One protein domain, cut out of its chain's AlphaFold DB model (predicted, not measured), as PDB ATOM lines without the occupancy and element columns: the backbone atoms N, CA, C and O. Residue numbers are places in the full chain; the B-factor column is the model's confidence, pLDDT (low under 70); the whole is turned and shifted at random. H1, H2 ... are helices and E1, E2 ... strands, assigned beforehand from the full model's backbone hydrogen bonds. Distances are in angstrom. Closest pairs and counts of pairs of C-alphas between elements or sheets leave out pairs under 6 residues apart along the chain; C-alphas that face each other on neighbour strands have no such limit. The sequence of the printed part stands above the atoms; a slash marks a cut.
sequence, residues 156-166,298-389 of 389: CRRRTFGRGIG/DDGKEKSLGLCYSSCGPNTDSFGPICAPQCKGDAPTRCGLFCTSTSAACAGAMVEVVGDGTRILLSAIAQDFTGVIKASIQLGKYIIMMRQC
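This is residues 156 to 166 and 298 to 389 of the 389 residues of the protein "Aste57867_7941 protein" of Aphanomyces stellatus (UniProt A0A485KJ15). What shape does the model have? It is an elongated row of small strand pieces: the hairpins E1-E2, E3-E4 and E5-E6 follow one another along the longest axis, and a twisted four-stranded sheet of E7, E8, E9 and E10 makes the other end, with the short helix H1 between that sheet and E5-E6. Residues 156 to 166 run lengthwise beside the hairpins, from near E6 to near E2. What is it made of? The printed part has 103 residues, with one named helix and ten named strands in the order E1 E2 E3 E4 E5 E6 H1 E7 E8 E9 E10; the class is mostly strand, though under half of the residues are in named elements. The large sheet has the order E8 - E7 - E9 - E10, antiparallel throughout. The whole is compact, with a radius of gyration of the C-alphas of 14.4 A and spans of 49 by 31 by 19 A.

How is the stretch before the cut tied in? Residues 161 to 162 pair, antiparallel, with residues 322 to 323 of E4, the strand of residues 322 to 325. What comes after the cut? E1, residues 301 to 304, and E2, residues 307 to 310, form a hairpin, their directions at 137 degrees, with N 302 and O 309 within hydrogen-bond range at 2.8 A. E3, residues 316 to 319, forms a hairpin with E4 at 149 degrees, with N 317 and O 324 at 2.8 A. The closest C-alphas of E1 and E3 are those of Ser 304 and Phe 319, 6.4 A apart, while E2 and E3 are apart. Where does the helix stand? E5, residues 333 to 335, and E6, residues 338 to 340, form a hairpin at 141 degrees, with N 335 and O 338 within hydrogen-bond range at 2.9 A. H1, residues 343 to 348, has 6 pairs of C-alphas within 8 A of E5, the closest those of Cys 335 and Cys 346 at 5.5 A. Every O i to N i+4 pair of H1 is within hydrogen-bond range. How is the large sheet built? E7, residues 349 to 353, forms a hairpin with E8, residues 359 to 361, with N 351 and O 360 at 2.9 A. E9, residues 373 to 379, is the antiparallel neighbour of E7, with N 350 and O 378 at 2.8 A, and forms a hairpin with E10, residues 382 to 385, with N 377 and O 384 at 2.8 A. H1 is on this sheet but only grazes it, with its residues 345 to 348; the closest C-alphas of H1 and E9 are those of Gly 348 and Leu 379, 5.9 A apart.

Where do the first and last strands lie? E1 begins at C-alpha 301, (207.366, 136.860, 133.890), and E10 ends at C-alpha 385, (174.597, 146.191, 122.431). Which elements are long? E9 measures 14.9 A from first to last C-alpha, beginning at C-alpha 373, (180.108, 151.993, 131.156), and E7 measures 13.3 A. E4 measures 10.5 A, E2 10.3 A, and E3 and E10 10.0 A each. H1 measures 8.8 A.

How far does it reach? The two C-alphas farthest apart are those of Asp 299 and Lys 381, at 48.5 A. Where is it interrupted, and which link is long? Residues 167 to 297 are not printed, and C-alphas 166 and 298 are 11.2 A apart across this cut. The link from E8 to E9, of 11 residues, is long. Where is confidence low? The mean pLDDT of the printed part is 76.1, and 38 residues are under 70, among them residues 352 to 376.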
ATOM      1  N   CYS A 156     182.260 143.072 121.710       84.50
ATOM      2  CA  CYS A 156     182.147 142.389 122.974       84.50
ATOM      3  C   CYS A 156     183.204 142.862 123.959       84.50
ATOM      4  O   CYS A 156     184.328 143.231 123.610       84.50
ATOM      5  N   ARG A 157     182.821 142.843 125.227       84.19
ATOM      6  CA  ARG A 157     183.724 143.095 126.336       84.19
ATOM      7  C   ARG A 157     184.395 141.795 126.724       84.19
ATOM      8  O   ARG A 157     183.705 140.806 126.949       84.19
ATOM      9  N   ARG A 158     185.717 141.831 126.854       84.94
ATOM     10  CA  ARG A 158     186.506 140.674 127.267       84.94
ATOM     11  C   ARG A 158     186.387 140.483 128.773       84.94
ATOM     12  O   ARG A 158     186.498 141.445 129.539       84.94
ATOM     13  N   ARG A 159     186.233 139.238 129.214       84.44
ATOM     14  CA  ARG A 159     186.359 138.877 130.624       84.44
ATOM     15  C   ARG A 159     187.808 139.041 131.071       84.44
ATOM     16  O   ARG A 159     188.695 138.324 130.617       84.44
ATOM     17  N   THR A 160     188.042 139.975 131.982       85.00
ATOM     18  CA  THR A 160     189.369 140.216 132.546       85.00
ATOM     19  C   THR A 160     189.546 139.451 133.851       85.00
ATOM     20  O   THR A 160     188.590 139.217 134.595       85.00
ATOM     21  N   PHE A 161     190.779 139.053 134.141       86.38
ATOM     22  CA  PHE A 161     191.149 138.489 135.436       86.38
ATOM     23  C   PHE A 161     192.516 139.014 135.866       86.38
ATOM     24  O   PHE A 161     193.388 139.272 135.036       86.38
ATOM     25  N   GLY A 162     192.675 139.228 137.171       87.81
ATOM     26  CA  GLY A 162     193.894 139.791 137.740       87.81
ATOM     27  C   GLY A 162     195.045 138.789 137.767       87.81
ATOM     28  O   GLY A 162     194.836 137.592 137.956       87.81
ATOM     29  N   ARG A 163     196.270 139.303 137.637       88.00
ATOM     30  CA  ARG A 163     197.529 138.545 137.771       88.00
ATOM     31  C   ARG A 163     198.516 139.188 138.757       88.00
ATOM     32  O   ARG A 163     199.722 138.965 138.686       88.00
ATOM     33  N   GLY A 164     197.988 139.998 139.676       88.12
ATOM     34  CA  GLY A 164     198.748 140.727 140.692       88.12
ATOM     35  C   GLY A 164     199.220 142.112 140.243       88.12
ATOM     36  O   GLY A 164     198.998 142.532 139.113       88.12
ATOM     37  N   ILE A 165     199.878 142.824 141.160       86.56
ATOM     38  CA  ILE A 165     200.321 144.222 140.986       86.56
ATOM     39  C   ILE A 165     201.625 144.373 140.183       86.56
ATOM     40  O   ILE A 165     202.031 145.486 139.865       86.56
ATOM     41  N   GLY A 166     202.267 143.254 139.842       89.31
ATOM     42  CA  GLY A 166     203.553 143.227 139.151       89.31
ATOM     43  C   GLY A 166     204.743 143.518 140.068       89.31
ATOM     44  O   GLY A 166     204.603 143.951 141.210       89.31
ATOM     45  N   ASP A 298     212.157 138.602 135.769       88.94
ATOM     46  CA  ASP A 298     212.527 137.250 136.182       88.94
ATOM     47  C   ASP A 298     211.929 136.228 135.206       88.94
ATOM     48  O   ASP A 298     210.944 136.506 134.514       88.94
ATOM     49  N   ASP A 299     212.510 135.035 135.169       87.38
ATOM     50  CA  ASP A 299     212.074 133.980 134.259       87.38
ATOM     51  C   ASP A 299     210.591 133.628 134.504       87.38
ATOM     52  O   ASP A 299     210.115 133.573 135.640       87.38
ATOM     53  N   GLY A 300     209.830 133.433 133.422       83.56
ATOM     54  CA  GLY A 300     208.385 133.164 133.482       83.56
ATOM     55  C   GLY A 300     207.499 134.395 133.731       83.56
ATOM     56  O   GLY A 300     206.269 134.270 133.755       83.56
ATOM     57  N   LYS A 301     208.091 135.587 133.878       89.62
ATOM     58  CA  LYS A 301     207.366 136.860 133.890       89.62
ATOM     59  C   LYS A 301     207.523 137.597 132.566       89.62
ATOM     60  O   LYS A 301     208.556 137.546 131.908       89.62
ATOM     61  N   GLU A 302     206.499 138.353 132.213       87.69
ATOM     62  CA  GLU A 302     206.466 139.193 131.024       87.69
ATOM     63  C   GLU A 302     206.345 140.672 131.396       87.69
ATOM     64  O   GLU A 302     205.723 141.048 132.397       87.69
ATOM     65  N   LYS A 303     206.958 141.523 130.572       86.56
ATOM     66  CA  LYS A 303     206.968 142.970 130.774       86.56
ATOM     67  C   LYS A 303     205.697 143.588 130.203       86.56
ATOM     68  O   LYS A 303     205.389 143.414 129.028       86.56
ATOM     69  N   SER A 304     204.983 144.362 131.009       83.69
ATOM     70  CA  SER A 304     203.801 145.110 130.583       83.69
ATOM     71  C   SER A 304     203.702 146.416 131.367       83.69
ATOM     72  O   SER A 304     203.918 146.424 132.574       83.69
ATOM     73  N   LEU A 305     203.428 147.536 130.690       80.00
ATOM     74  CA  LEU A 305     203.354 148.875 131.306       80.00
ATOM     75  C   LEU A 305     204.553 149.210 132.227       80.00
ATOM     76  O   LEU A 305     204.397 149.824 133.276       80.00
ATOM     77  N   GLY A 306     205.757 148.761 131.858       84.62
ATOM     78  CA  GLY A 306     206.984 149.013 132.627       84.62
ATOM     79  C   GLY A 306     207.201 148.119 133.856       84.62
ATOM     80  O   GLY A 306     208.251 148.230 134.484       84.62
ATOM     81  N   LEU A 307     206.280 147.205 134.167       89.19
ATOM     82  CA  LEU A 307     206.384 146.244 135.269       89.19
ATOM     83  C   LEU A 307     206.436 144.801 134.753       89.19
ATOM     84  O   LEU A 307     206.108 144.525 133.599       89.19
ATOM     85  N   CYS A 308     206.857 143.881 135.613       92.00
ATOM     86  CA  CYS A 308     206.937 142.453 135.333       92.00
ATOM     87  C   CYS A 308     205.789 141.712 136.006       92.00
ATOM     88  O   CYS A 308     205.620 141.802 137.219       92.00
ATOM     89  N   TYR A 309     205.037 140.935 135.245       91.06
ATOM     90  CA  TYR A 309     203.902 140.171 135.752       91.06
ATOM     91  C   TYR A 309     204.036 138.709 135.368       91.06
ATOM     92  O   TYR A 309     204.695 138.389 134.383       91.06
ATOM     93  N   SER A 310     203.367 137.826 136.102       91.88
ATOM     94  CA  SER A 310     203.215 136.436 135.675       91.88
ATOM     95  C   SER A 310     202.587 136.374 134.283       91.88
ATOM     96  O   SER A 310     201.691 137.166 133.964       91.88
ATOM     97  N   SER A 311     203.049 135.438 133.454       90.06
ATOM     98  CA  SER A 311     202.448 135.241 132.137       90.06
ATOM     99  C   SER A 311     200.955 134.922 132.249       90.06
ATOM    100  O   SER A 311     200.516 134.259 133.190       90.06
ATOM    101  N   CYS A 312     200.170 135.411 131.288       87.62
ATOM    102  CA  CYS A 312     198.732 135.147 131.233       87.62
ATOM    103  C   CYS A 312     198.385 133.728 130.747       87.62
ATOM    104  O   CYS A 312     197.243 133.292 130.891       87.62
ATOM    105  N   GLY A 313     199.374 132.987 130.237       85.38
ATOM    106  CA  GLY A 313     199.179 131.661 129.664       85.38
ATOM    107  C   GLY A 313     198.691 131.703 128.209       85.38
ATOM    108  O   GLY A 313     198.566 132.773 127.608       85.38
ATOM    109  N   PRO A 314     198.441 130.534 127.599       87.81
ATOM    110  CA  PRO A 314     198.099 130.443 126.182       87.81
ATOM    111  C   PRO A 314     196.750 131.106 125.867       87.81
ATOM    112  O   PRO A 314     195.818 131.058 126.667       87.81
ATOM    113  N   ASN A 315     196.630 131.672 124.661       86.88
ATOM    114  CA  ASN A 315     195.405 132.280 124.116       86.88
ATOM    115  C   ASN A 315     194.849 133.466 124.923       86.88
ATOM    116  O   ASN A 315     193.643 133.737 124.918       86.88
ATOM    117  N   THR A 316     195.720 134.187 125.624       87.75
ATOM    118  CA  THR A 316     195.350 135.371 126.399       87.75
ATOM    119  C   THR A 316     196.295 136.521 126.083       87.75
ATOM    120  O   THR A 316     197.482 136.319 125.845       87.75
ATOM    121  N   ASP A 317     195.761 137.738 126.070       85.56
ATOM    122  CA  ASP A 317     196.570 138.945 126.012       85.56
ATOM    123  C   ASP A 317     196.762 139.516 127.408       85.56
ATOM    124  O   ASP A 317     195.886 139.416 128.275       85.56
ATOM    125  N   SER A 318     197.873 140.222 127.578       82.56
ATOM    126  CA  SER A 318     198.174 140.942 128.799       82.56
ATOM    127  C   SER A 318     198.031 142.450 128.682       82.56
ATOM    128  O   SER A 318     198.309 143.067 127.647       82.56
ATOM    129  N   PHE A 319     197.601 143.044 129.795       80.44
ATOM    130  CA  PHE A 319     197.423 144.483 129.960       80.44
ATOM    131  C   PHE A 319     197.797 144.876 131.391       80.44
ATOM    132  O   PHE A 319     196.935 145.034 132.254       80.44
ATOM    133  N   GLY A 320     199.094 144.996 131.670       83.75
ATOM    134  CA  GLY A 320     199.589 145.303 133.012       83.75
ATOM    135  C   GLY A 320     199.119 144.255 134.030       83.75
ATOM    136  O   GLY A 320     199.507 143.094 133.885       83.75
ATOM    137  N   PRO A 321     198.287 144.624 135.022       84.12
ATOM    138  CA  PRO A 321     197.862 143.737 136.107       84.12
ATOM    139  C   PRO A 321     196.765 142.733 135.737       84.12
ATOM    140  O   PRO A 321     196.337 141.968 136.604       84.12
ATOM    141  N   ILE A 322     196.303 142.701 134.485       85.06
ATOM    142  CA  ILE A 322     195.253 141.771 134.058       85.06
ATOM    143  C   ILE A 322     195.635 140.974 132.817       85.06
ATOM    144  O   ILE A 322     196.476 141.376 132.005       85.06
ATOM    145  N   CYS A 323     194.899 139.887 132.660       88.00
ATOM    146  CA  CYS A 323     194.817 139.070 131.469       88.00
ATOM    147  C   CYS A 323     193.411 139.140 130.880       88.00
ATOM    148  O   CYS A 323     192.432 139.344 131.606       88.00
ATOM    149  N   ALA A 324     193.312 138.921 129.573       87.00
ATOM    150  CA  ALA A 324     192.040 138.778 128.882       87.00
ATOM    151  C   ALA A 324     192.145 137.721 127.764       87.00
ATOM    152  O   ALA A 324     193.163 137.682 127.074       87.00
ATOM    153  N   PRO A 325     191.119 136.885 127.522       88.81
ATOM    154  CA  PRO A 325     191.097 135.940 126.399       88.81
ATOM    155  C   PRO A 325     191.294 136.648 125.062       88.81
ATOM    156  O   PRO A 325     190.748 137.737 124.885       88.81
ATOM    157  N   GLN A 326     192.075 136.078 124.145       88.94
ATOM    158  CA  GLN A 326     192.263 136.637 122.802       88.94
ATOM    159  C   GLN A 326     190.939 136.757 122.037       88.94
ATOM    160  O   GLN A 326     190.010 135.969 122.231       88.94
ATOM    161  N   CYS A 327     190.872 137.764 121.171       87.50
ATOM    162  CA  CYS A 327     189.730 138.018 120.303       87.50
ATOM    163  C   CYS A 327     189.616 136.923 119.231       87.50
ATOM    164  O   CYS A 327     190.626 136.481 118.689       87.50
ATOM    165  N   LYS A 328     188.394 136.441 118.971       87.00
ATOM    166  CA  LYS A 328     188.120 135.309 118.069       87.00
ATOM    167  C   LYS A 328     186.677 135.330 117.558       87.00
ATOM    168  O   LYS A 328     185.830 136.012 118.134       87.00
ATOM    169  N   GLY A 329     186.389 134.514 116.542       85.50
ATOM    170  CA  GLY A 329     185.051 134.403 115.950       85.50
ATOM    171  C   GLY A 329     184.630 135.710 115.283       85.50
ATOM    172  O   GLY A 329     185.459 136.363 114.660       85.50
ATOM    173  N   ASP A 330     183.376 136.115 115.486       82.69
ATOM    174  CA  ASP A 330     182.776 137.311 114.868       82.69
ATOM    175  C   ASP A 330     183.352 138.643 115.390       82.69
ATOM    176  O   ASP A 330     183.012 139.711 114.892       82.69
ATOM    177  N   ALA A 331     184.226 138.598 116.403       85.50
ATOM    178  CA  ALA A 331     184.979 139.745 116.902       85.50
ATOM    179  C   ALA A 331     186.475 139.396 117.043       85.50
ATOM    180  O   ALA A 331     186.962 139.225 118.165       85.50
ATOM    181  N   PRO A 332     187.223 139.249 115.932       83.50
ATOM    182  CA  PRO A 332     188.625 138.833 115.956       83.50
ATOM    183  C   PRO A 332     189.594 139.989 116.245       83.50
ATOM    184  O   PRO A 332     190.753 139.758 116.588       83.50
ATOM    185  N   THR A 333     189.147 141.243 116.147       81.94
ATOM    186  CA  THR A 333     190.022 142.412 116.270       81.94
ATOM    187  C   THR A 333     190.180 142.855 117.723       81.94
ATOM    188  O   THR A 333     189.200 143.082 118.433       81.94
ATOM    189  N   ARG A 334     191.426 143.040 118.175       82.25
ATOM    190  CA  ARG A 334     191.749 143.541 119.521       82.25
ATOM    191  C   ARG A 334     191.508 145.049 119.629       82.25
ATOM    192  O   ARG A 334     192.145 145.827 118.927       82.25
ATOM    193  N   CYS A 335     190.678 145.457 120.589       78.25
ATOM    194  CA  CYS A 335     190.354 146.855 120.873       78.25
ATOM    195  C   CYS A 335     190.462 147.170 122.374       78.25
ATOM    196  O   CYS A 335     189.466 147.328 123.080       78.25
ATOM    197  N   GLY A 336     191.690 147.197 122.901       78.25
ATOM    198  CA  GLY A 336     191.910 147.355 124.342       78.25
ATOM    199  C   GLY A 336     191.264 146.215 125.140       78.25
ATOM    200  O   GLY A 336     191.562 145.040 124.908       78.25
ATOM    201  N   LEU A 337     190.360 146.562 126.062       78.62
ATOM    202  CA  LEU A 337     189.592 145.609 126.884       78.62
ATOM    203  C   LEU A 337     188.401 144.970 126.147       78.62
ATOM    204  O   LEU A 337     187.635 144.204 126.738       78.62
ATOM    205  N   PHE A 338     188.250 145.266 124.862       85.25
ATOM    206  CA  PHE A 338     187.155 144.811 124.021       85.25
ATOM    207  C   PHE A 338     187.690 144.076 122.796       85.25
ATOM    208  O   PHE A 338     188.867 144.190 122.438       85.25
ATOM    209  N   CYS A 339     186.804 143.324 122.158       87.25
ATOM    210  CA  CYS A 339     187.016 142.793 120.825       87.25
ATOM    211  C   CYS A 339     185.968 143.364 119.883       87.25
ATOM    212  O   CYS A 339     184.813 143.555 120.274       87.25
ATOM    213  N   THR A 340     186.382 143.619 118.649       82.44
ATOM    214  CA  THR A 340     185.523 144.126 117.585       82.44
ATOM    215  C   THR A 340     185.602 143.222 116.361       82.44
ATOM    216  O   THR A 340     186.603 142.537 116.143       82.44
ATOM    217  N   SER A 341     184.549 143.209 115.555       80.12
ATOM    218  CA  SER A 341     184.524 142.578 114.227       80.12
ATOM    219  C   SER A 341     185.641 143.120 113.333       80.12
ATOM    220  O   SER A 341     186.366 142.352 112.710       80.12
ATOM    221  N   THR A 342     185.866 144.436 113.361       72.44
ATOM    222  CA  THR A 342     186.861 145.113 112.514       72.44
ATOM    223  C   THR A 342     187.681 146.159 113.275       72.44
ATOM    224  O   THR A 342     187.285 146.654 114.337       72.44
ATOM    225  N   SER A 343     188.834 146.544 112.720       65.44
ATOM    226  CA  SER A 343     189.662 147.655 113.224       65.44
ATOM    227  C   SER A 343     188.937 148.999 113.142       65.44
ATOM    228  O   SER A 343     189.077 149.843 114.028       65.44
ATOM    229  N   ALA A 344     188.097 149.166 112.125       62.88
ATOM    230  CA  ALA A 344     187.285 150.354 111.923       62.88
ATOM    231  C   ALA A 344     186.196 150.487 113.007       62.88
ATOM    232  O   ALA A 344     186.029 151.562 113.589       62.88
ATOM    233  N   ALA A 345     185.540 149.380 113.385       69.44
ATOM    234  CA  ALA A 345     184.633 149.353 114.533       69.44
ATOM    235  C   ALA A 345     185.350 149.728 115.845       69.44
ATOM    236  O   ALA A 345     184.786 150.455 116.659       69.44
ATOM    237  N   CYS A 346     186.612 149.323 116.035       70.81
ATOM    238  CA  CYS A 346     187.403 149.723 117.205       70.81
ATOM    239  C   CYS A 346     187.701 151.231 117.250       70.81
ATOM    240  O   CYS A 346     187.596 151.855 118.307       70.81
ATOM    241  N   ALA A 347     188.059 151.826 116.109       63.62
ATOM    242  CA  ALA A 347     188.400 153.246 116.010       63.62
ATOM    243  C   ALA A 347     187.175 154.176 116.080       63.62
ATOM    244  O   ALA A 347     187.311 155.344 116.448       63.62
ATOM    245  N   GLY A 348     185.988 153.679 115.719       63.25
ATOM    246  CA  GLY A 348     184.747 154.456 115.718       63.25
ATOM    247  C   GLY A 348     183.856 154.263 116.947       63.25
ATOM    248  O   GLY A 348     183.001 155.111 117.206       63.25
ATOM    249  N   ALA A 349     184.002 153.157 117.682       69.44
ATOM    250  CA  ALA A 349     183.110 152.806 118.784       69.44
ATOM    251  C   ALA A 349     183.309 153.726 119.993       69.44
ATOM    252  O   ALA A 349     184.383 153.769 120.590       69.44
ATOM    253  N   MET A 350     182.247 154.412 120.407       68.75
ATOM    254  CA  MET A 350     182.222 155.222 121.620       68.75
ATOM    255  C   MET A 350     181.305 154.603 122.666       68.75
ATOM    256  O   MET A 350     180.218 154.124 122.361       68.75
ATOM    257  N   VAL A 351     181.712 154.658 123.922       70.06
ATOM    258  CA  VAL A 351     180.921 154.187 125.056       70.06
ATOM    259  C   VAL A 351     180.586 155.358 125.955       70.06
ATOM    260  O   VAL A 351     181.429 156.212 126.219       70.06
ATOM    261  N   GLU A 352     179.351 155.381 126.441       67.81
ATOM    262  CA  GLU A 352     178.902 156.370 127.411       67.81
ATOM    263  C   GLU A 352     179.160 155.889 128.845       67.81
ATOM    264  O   GLU A 352     178.814 154.756 129.209       67.81
ATOM    265  N   VAL A 353     179.731 156.774 129.660       65.19
ATOM    266  CA  VAL A 353     179.881 156.584 131.104       65.19
ATOM    267  C   VAL A 353     178.552 156.899 131.798       65.19
ATOM    268  O   VAL A 353     177.954 157.959 131.607       65.19
ATOM    269  N   VAL A 354     178.072 155.953 132.600       66.12
ATOM    270  CA  VAL A 354     176.876 156.057 133.434       66.12
ATOM    271  C   VAL A 354     177.051 157.211 134.419       66.12
ATOM    272  O   VAL A 354     178.008 157.231 135.183       66.12
ATOM    273  N   GLY A 355     176.104 158.149 134.419       60.75
ATOM    274  CA  GLY A 355     176.062 159.276 135.361       60.75
ATOM    275  C   GLY A 355     176.650 160.580 134.822       60.75
ATOM    276  O   GLY A 355     176.124 161.638 135.151       60.75
ATOM    277  N   ASP A 356     177.630 160.508 133.918       61.25
ATOM    278  CA  ASP A 356     178.380 161.696 133.476       61.25
ATOM    279  C   ASP A 356     178.057 162.137 132.040       61.25
ATOM    280  O   ASP A 356     178.523 163.186 131.594       61.25
ATOM    281  N   GLY A 357     177.325 161.321 131.267       62.31
ATOM    282  CA  GLY A 357     176.979 161.595 129.859       62.31
ATOM    283  C   GLY A 357     178.185 161.683 128.909       62.31
ATOM    284  O   GLY A 357     178.029 161.926 127.711       62.31
ATOM    285  N   THR A 358     179.394 161.477 129.434       60.50
ATOM    286  CA  THR A 358     180.655 161.569 128.701       60.50
ATOM    287  C   THR A 358     180.839 160.333 127.832       60.50
ATOM    288  O   THR A 358     180.651 159.203 128.290       60.50
ATOM    289  N   ARG A 359     181.223 160.546 126.570       62.66
ATOM    290  CA  ARG A 359     181.519 159.480 125.609       62.66
ATOM    291  C   ARG A 359     183.023 159.327 125.444       62.66
ATOM    292  O   ARG A 359     183.712 160.300 125.155       62.66
ATOM    293  N   ILE A 360     183.513 158.107 125.613       61.31
ATOM    294  CA  ILE A 360     184.933 157.762 125.521       61.31
ATOM    295  C   ILE A 360     185.114 156.751 124.393       61.31
ATOM    296  O   ILE A 360     184.280 155.864 124.204       61.31
ATOM    297  N   LEU A 361     186.202 156.887 123.635       63.38
ATOM    298  CA  LEU A 361     186.565 155.922 122.604       63.38
ATOM    299  C   LEU A 361     186.867 154.556 123.234       63.38
ATOM    300  O   LEU A 361     187.616 154.475 124.205       63.38
ATOM    301  N   LEU A 362     186.332 153.484 122.652       68.06
ATOM    302  CA  LEU A 362     186.448 152.120 123.171       68.06
ATOM    303  C   LEU A 362     187.909 151.691 123.386       68.06
ATOM    304  O   LEU A 362     188.241 151.098 124.411       68.06
ATOM    305  N   SER A 363     188.792 152.050 122.451       65.38
ATOM    306  CA  SER A 363     190.228 151.753 122.516       65.38
ATOM    307  C   SER A 363     190.971 152.494 123.636       65.38
ATOM    308  O   SER A 363     192.048 152.056 124.037       65.38
ATOM    309  N   ALA A 364     190.401 153.583 124.158       63.28
ATOM    310  CA  ALA A 364     190.984 154.414 125.211       63.28
ATOM    311  C   ALA A 364     190.457 154.074 126.617       63.28
ATOM    312  O   ALA A 364     190.880 154.682 127.600       63.28
ATOM    313  N   ILE A 365     189.534 153.115 126.740       66.75
ATOM    314  CA  ILE A 365     188.940 152.752 128.029       66.75
ATOM    315  C   ILE A 365     189.948 151.984 128.881       66.75
ATOM    316  O   ILE A 365     190.360 150.867 128.560       66.75
ATOM    317  N   ALA A 366     190.289 152.584 130.020       62.91
ATOM    318  CA  ALA A 366     191.033 151.930 131.083       62.91
ATOM    319  C   ALA A 366     190.121 151.031 131.937       62.91
ATOM    320  O   ALA A 366     188.895 151.163 131.941       62.91
ATOM    321  N   GLN A 367     190.735 150.116 132.690       59.53
ATOM    322  CA  GLN A 367     190.030 149.129 133.520       59.53
ATOM    323  C   GLN A 367     189.074 149.766 134.530       59.53
ATOM    324  O   GLN A 367     187.972 149.252 134.737       59.53
ATOM    325  N   ASP A 368     189.469 150.907 135.091       56.97
ATOM    326  CA  ASP A 368     188.738 151.612 136.145       56.97
ATOM    327  C   ASP A 368     187.353 152.086 135.682       56.97
ATOM    328  O   ASP A 368     186.415 152.168 136.471       56.97
ATOM    329  N   PHE A 369     187.182 152.309 134.376       56.28
ATOM    330  CA  PHE A 369     185.911 152.748 133.802       56.28
ATOM    331  C   PHE A 369     184.981 151.586 133.456       56.28
ATOM    332  O   PHE A 369     183.805 151.785 133.171       56.28
ATOM    333  N   THR A 370     185.454 150.342 133.502       60.53
ATOM    334  CA  THR A 370     184.669 149.220 132.980       60.53
ATOM    335  C   THR A 370     183.425 148.884 133.818       60.53
ATOM    336  O   THR A 370     182.498 148.256 133.309       60.53
ATOM    337  N   GLY A 371     183.357 149.297 135.086       60.91
ATOM    338  CA  GLY A 371     182.158 149.145 135.926       60.91
ATOM    339  C   GLY A 371     181.087 150.216 135.696       60.91
ATOM    340  O   GLY A 371     179.933 150.015 136.061       60.91
ATOM    341  N   VAL A 372     181.462 151.333 135.073       59.50
ATOM    342  CA  VAL A 372     180.617 152.527 134.923       59.50
ATOM    343  C   VAL A 372     180.229 152.787 133.473       59.50
ATOM    344  O   VAL A 372     179.677 153.830 133.166       59.50
ATOM    345  N   ILE A 373     180.492 151.858 132.561       69.00
ATOM    346  CA  ILE A 373     180.108 151.993 131.156       69.00
ATOM    347  C   ILE A 373     178.754 151.348 130.878       69.00
ATOM    348  O   ILE A 373     178.463 150.251 131.361       69.00
ATOM    349  N   LYS A 374     177.920 152.008 130.065       68.69
ATOM    350  CA  LYS A 374     176.653 151.421 129.606       68.69
ATOM    351  C   LYS A 374     176.917 150.170 128.774       68.69
ATOM    352  O   LYS A 374     177.917 150.100 128.076       68.69
ATOM    353  N   ALA A 375     175.974 149.227 128.763       68.12
ATOM    354  CA  ALA A 375     176.030 148.027 127.918       68.12
ATOM    355  C   ALA A 375     175.870 148.319 126.412       68.12
ATOM    356  O   ALA A 375     175.851 147.397 125.606       68.12
ATOM    357  N   SER A 376     175.743 149.585 126.020       65.06
ATOM    358  CA  SER A 376     175.519 150.015 124.648       65.06
ATOM    359  C   SER A 376     176.653 150.910 124.154       65.06
ATOM    360  O   SER A 376     177.033 151.864 124.835       65.06
ATOM    361  N   ILE A 377     177.142 150.635 122.951       70.88
ATOM    362  CA  ILE A 377     178.137 151.427 122.227       70.88
ATOM    363  C   ILE A 377     177.437 152.270 121.181       70.88
ATOM    364  O   ILE A 377     176.555 151.791 120.474       70.88
ATOM    365  N   GLN A 378     177.895 153.501 121.031       64.25
ATOM    366  CA  GLN A 378     177.567 154.336 119.902       64.25
ATOM    367  C   GLN A 378     178.625 154.205 118.809       64.25
ATOM    368  O   GLN A 378     179.780 154.584 118.995       64.25
ATOM    369  N   LEU A 379     178.207 153.709 117.650       61.50
ATOM    370  CA  LEU A 379     178.981 153.751 116.416       61.50
ATOM    371  C   LEU A 379     178.283 154.766 115.502       61.50
ATOM    372  O   LEU A 379     177.271 154.472 114.863       61.50
ATOM    373  N   GLY A 380     178.727 156.023 115.578       60.53
ATOM    374  CA  GLY A 380     178.085 157.147 114.891       60.53
ATOM    375  C   GLY A 380     176.650 157.405 115.325       60.53
ATOM    376  O   GLY A 380     176.414 157.901 116.421       60.53
ATOM    377  N   LYS A 381     175.681 157.122 114.446       53.50
ATOM    378  CA  LYS A 381     174.241 157.290 114.729       53.50
ATOM    379  C   LYS A 381     173.594 156.035 115.323       53.50
ATOM    380  O   LYS A 381     172.436 156.091 115.725       53.50
ATOM    381  N   TYR A 382     174.320 154.922 115.372       57.41
ATOM    382  CA  TYR A 382     173.783 153.623 115.752       57.41
ATOM    383  C   TYR A 382     174.183 153.249 117.170       57.41
ATOM    384  O   TYR A 382     175.268 153.596 117.636       57.41
ATOM    385  N   ILE A 383     173.293 152.516 117.834       65.94
ATOM    386  CA  ILE A 383     173.506 151.979 119.173       65.94
ATOM    387  C   ILE A 383     173.602 150.459 119.053       65.94
ATOM    388  O   ILE A 383     172.655 149.807 118.615       65.94
ATOM    389  N   ILE A 384     174.743 149.905 119.444       71.62
ATOM    390  CA  ILE A 384     175.042 148.473 119.402       71.62
ATOM    391  C   ILE A 384     175.119 147.962 120.834       71.62
ATOM    392  O   ILE A 384     175.743 148.589 121.687       71.62
ATOM    393  N   MET A 385     174.498 146.820 121.115       72.56
ATOM    394  CA  MET A 385     174.597 146.191 122.431       72.56
ATOM    395  C   MET A 385     175.906 145.414 122.548       72.56
ATOM    396  O   MET A 385     176.166 144.501 121.763       72.56
ATOM    397  N   MET A 386     176.711 145.757 123.551       74.75
ATOM    398  CA  MET A 386     177.898 144.998 123.917       74.75
ATOM    399  C   MET A 386     177.506 143.625 124.436       74.75
ATOM    400  O   MET A 386     176.702 143.496 125.363       74.75
ATOM    401  N   ARG A 387     178.139 142.599 123.876       76.94
ATOM    402  CA  ARG A 387     178.041 141.222 124.371       76.94
ATOM    403  C   ARG A 387     179.244 140.887 125.255       76.94
ATOM    404  O   ARG A 387     180.220 141.634 125.301       76.94
ATOM    405  N   GLN A 388     179.179 139.771 125.972       72.75
ATOM    406  CA  GLN A 388     180.351 139.232 126.662       72.75
ATOM    407  C   GLN A 388     181.143 138.308 125.735       72.75
ATOM    408  O   GLN A 388     180.559 137.495 125.021       72.75
ATOM    409  N   CYS A 389     182.463 138.463 125.799       71.00
ATOM    410  CA  CYS A 389     183.485 137.519 125.376       71.00
ATOM    411  C   CYS A 389     184.277 137.101 126.639       71.00
ATOM    412  O   CYS A 389     184.725 135.945 126.697       71.00
TER     413      CYS A 389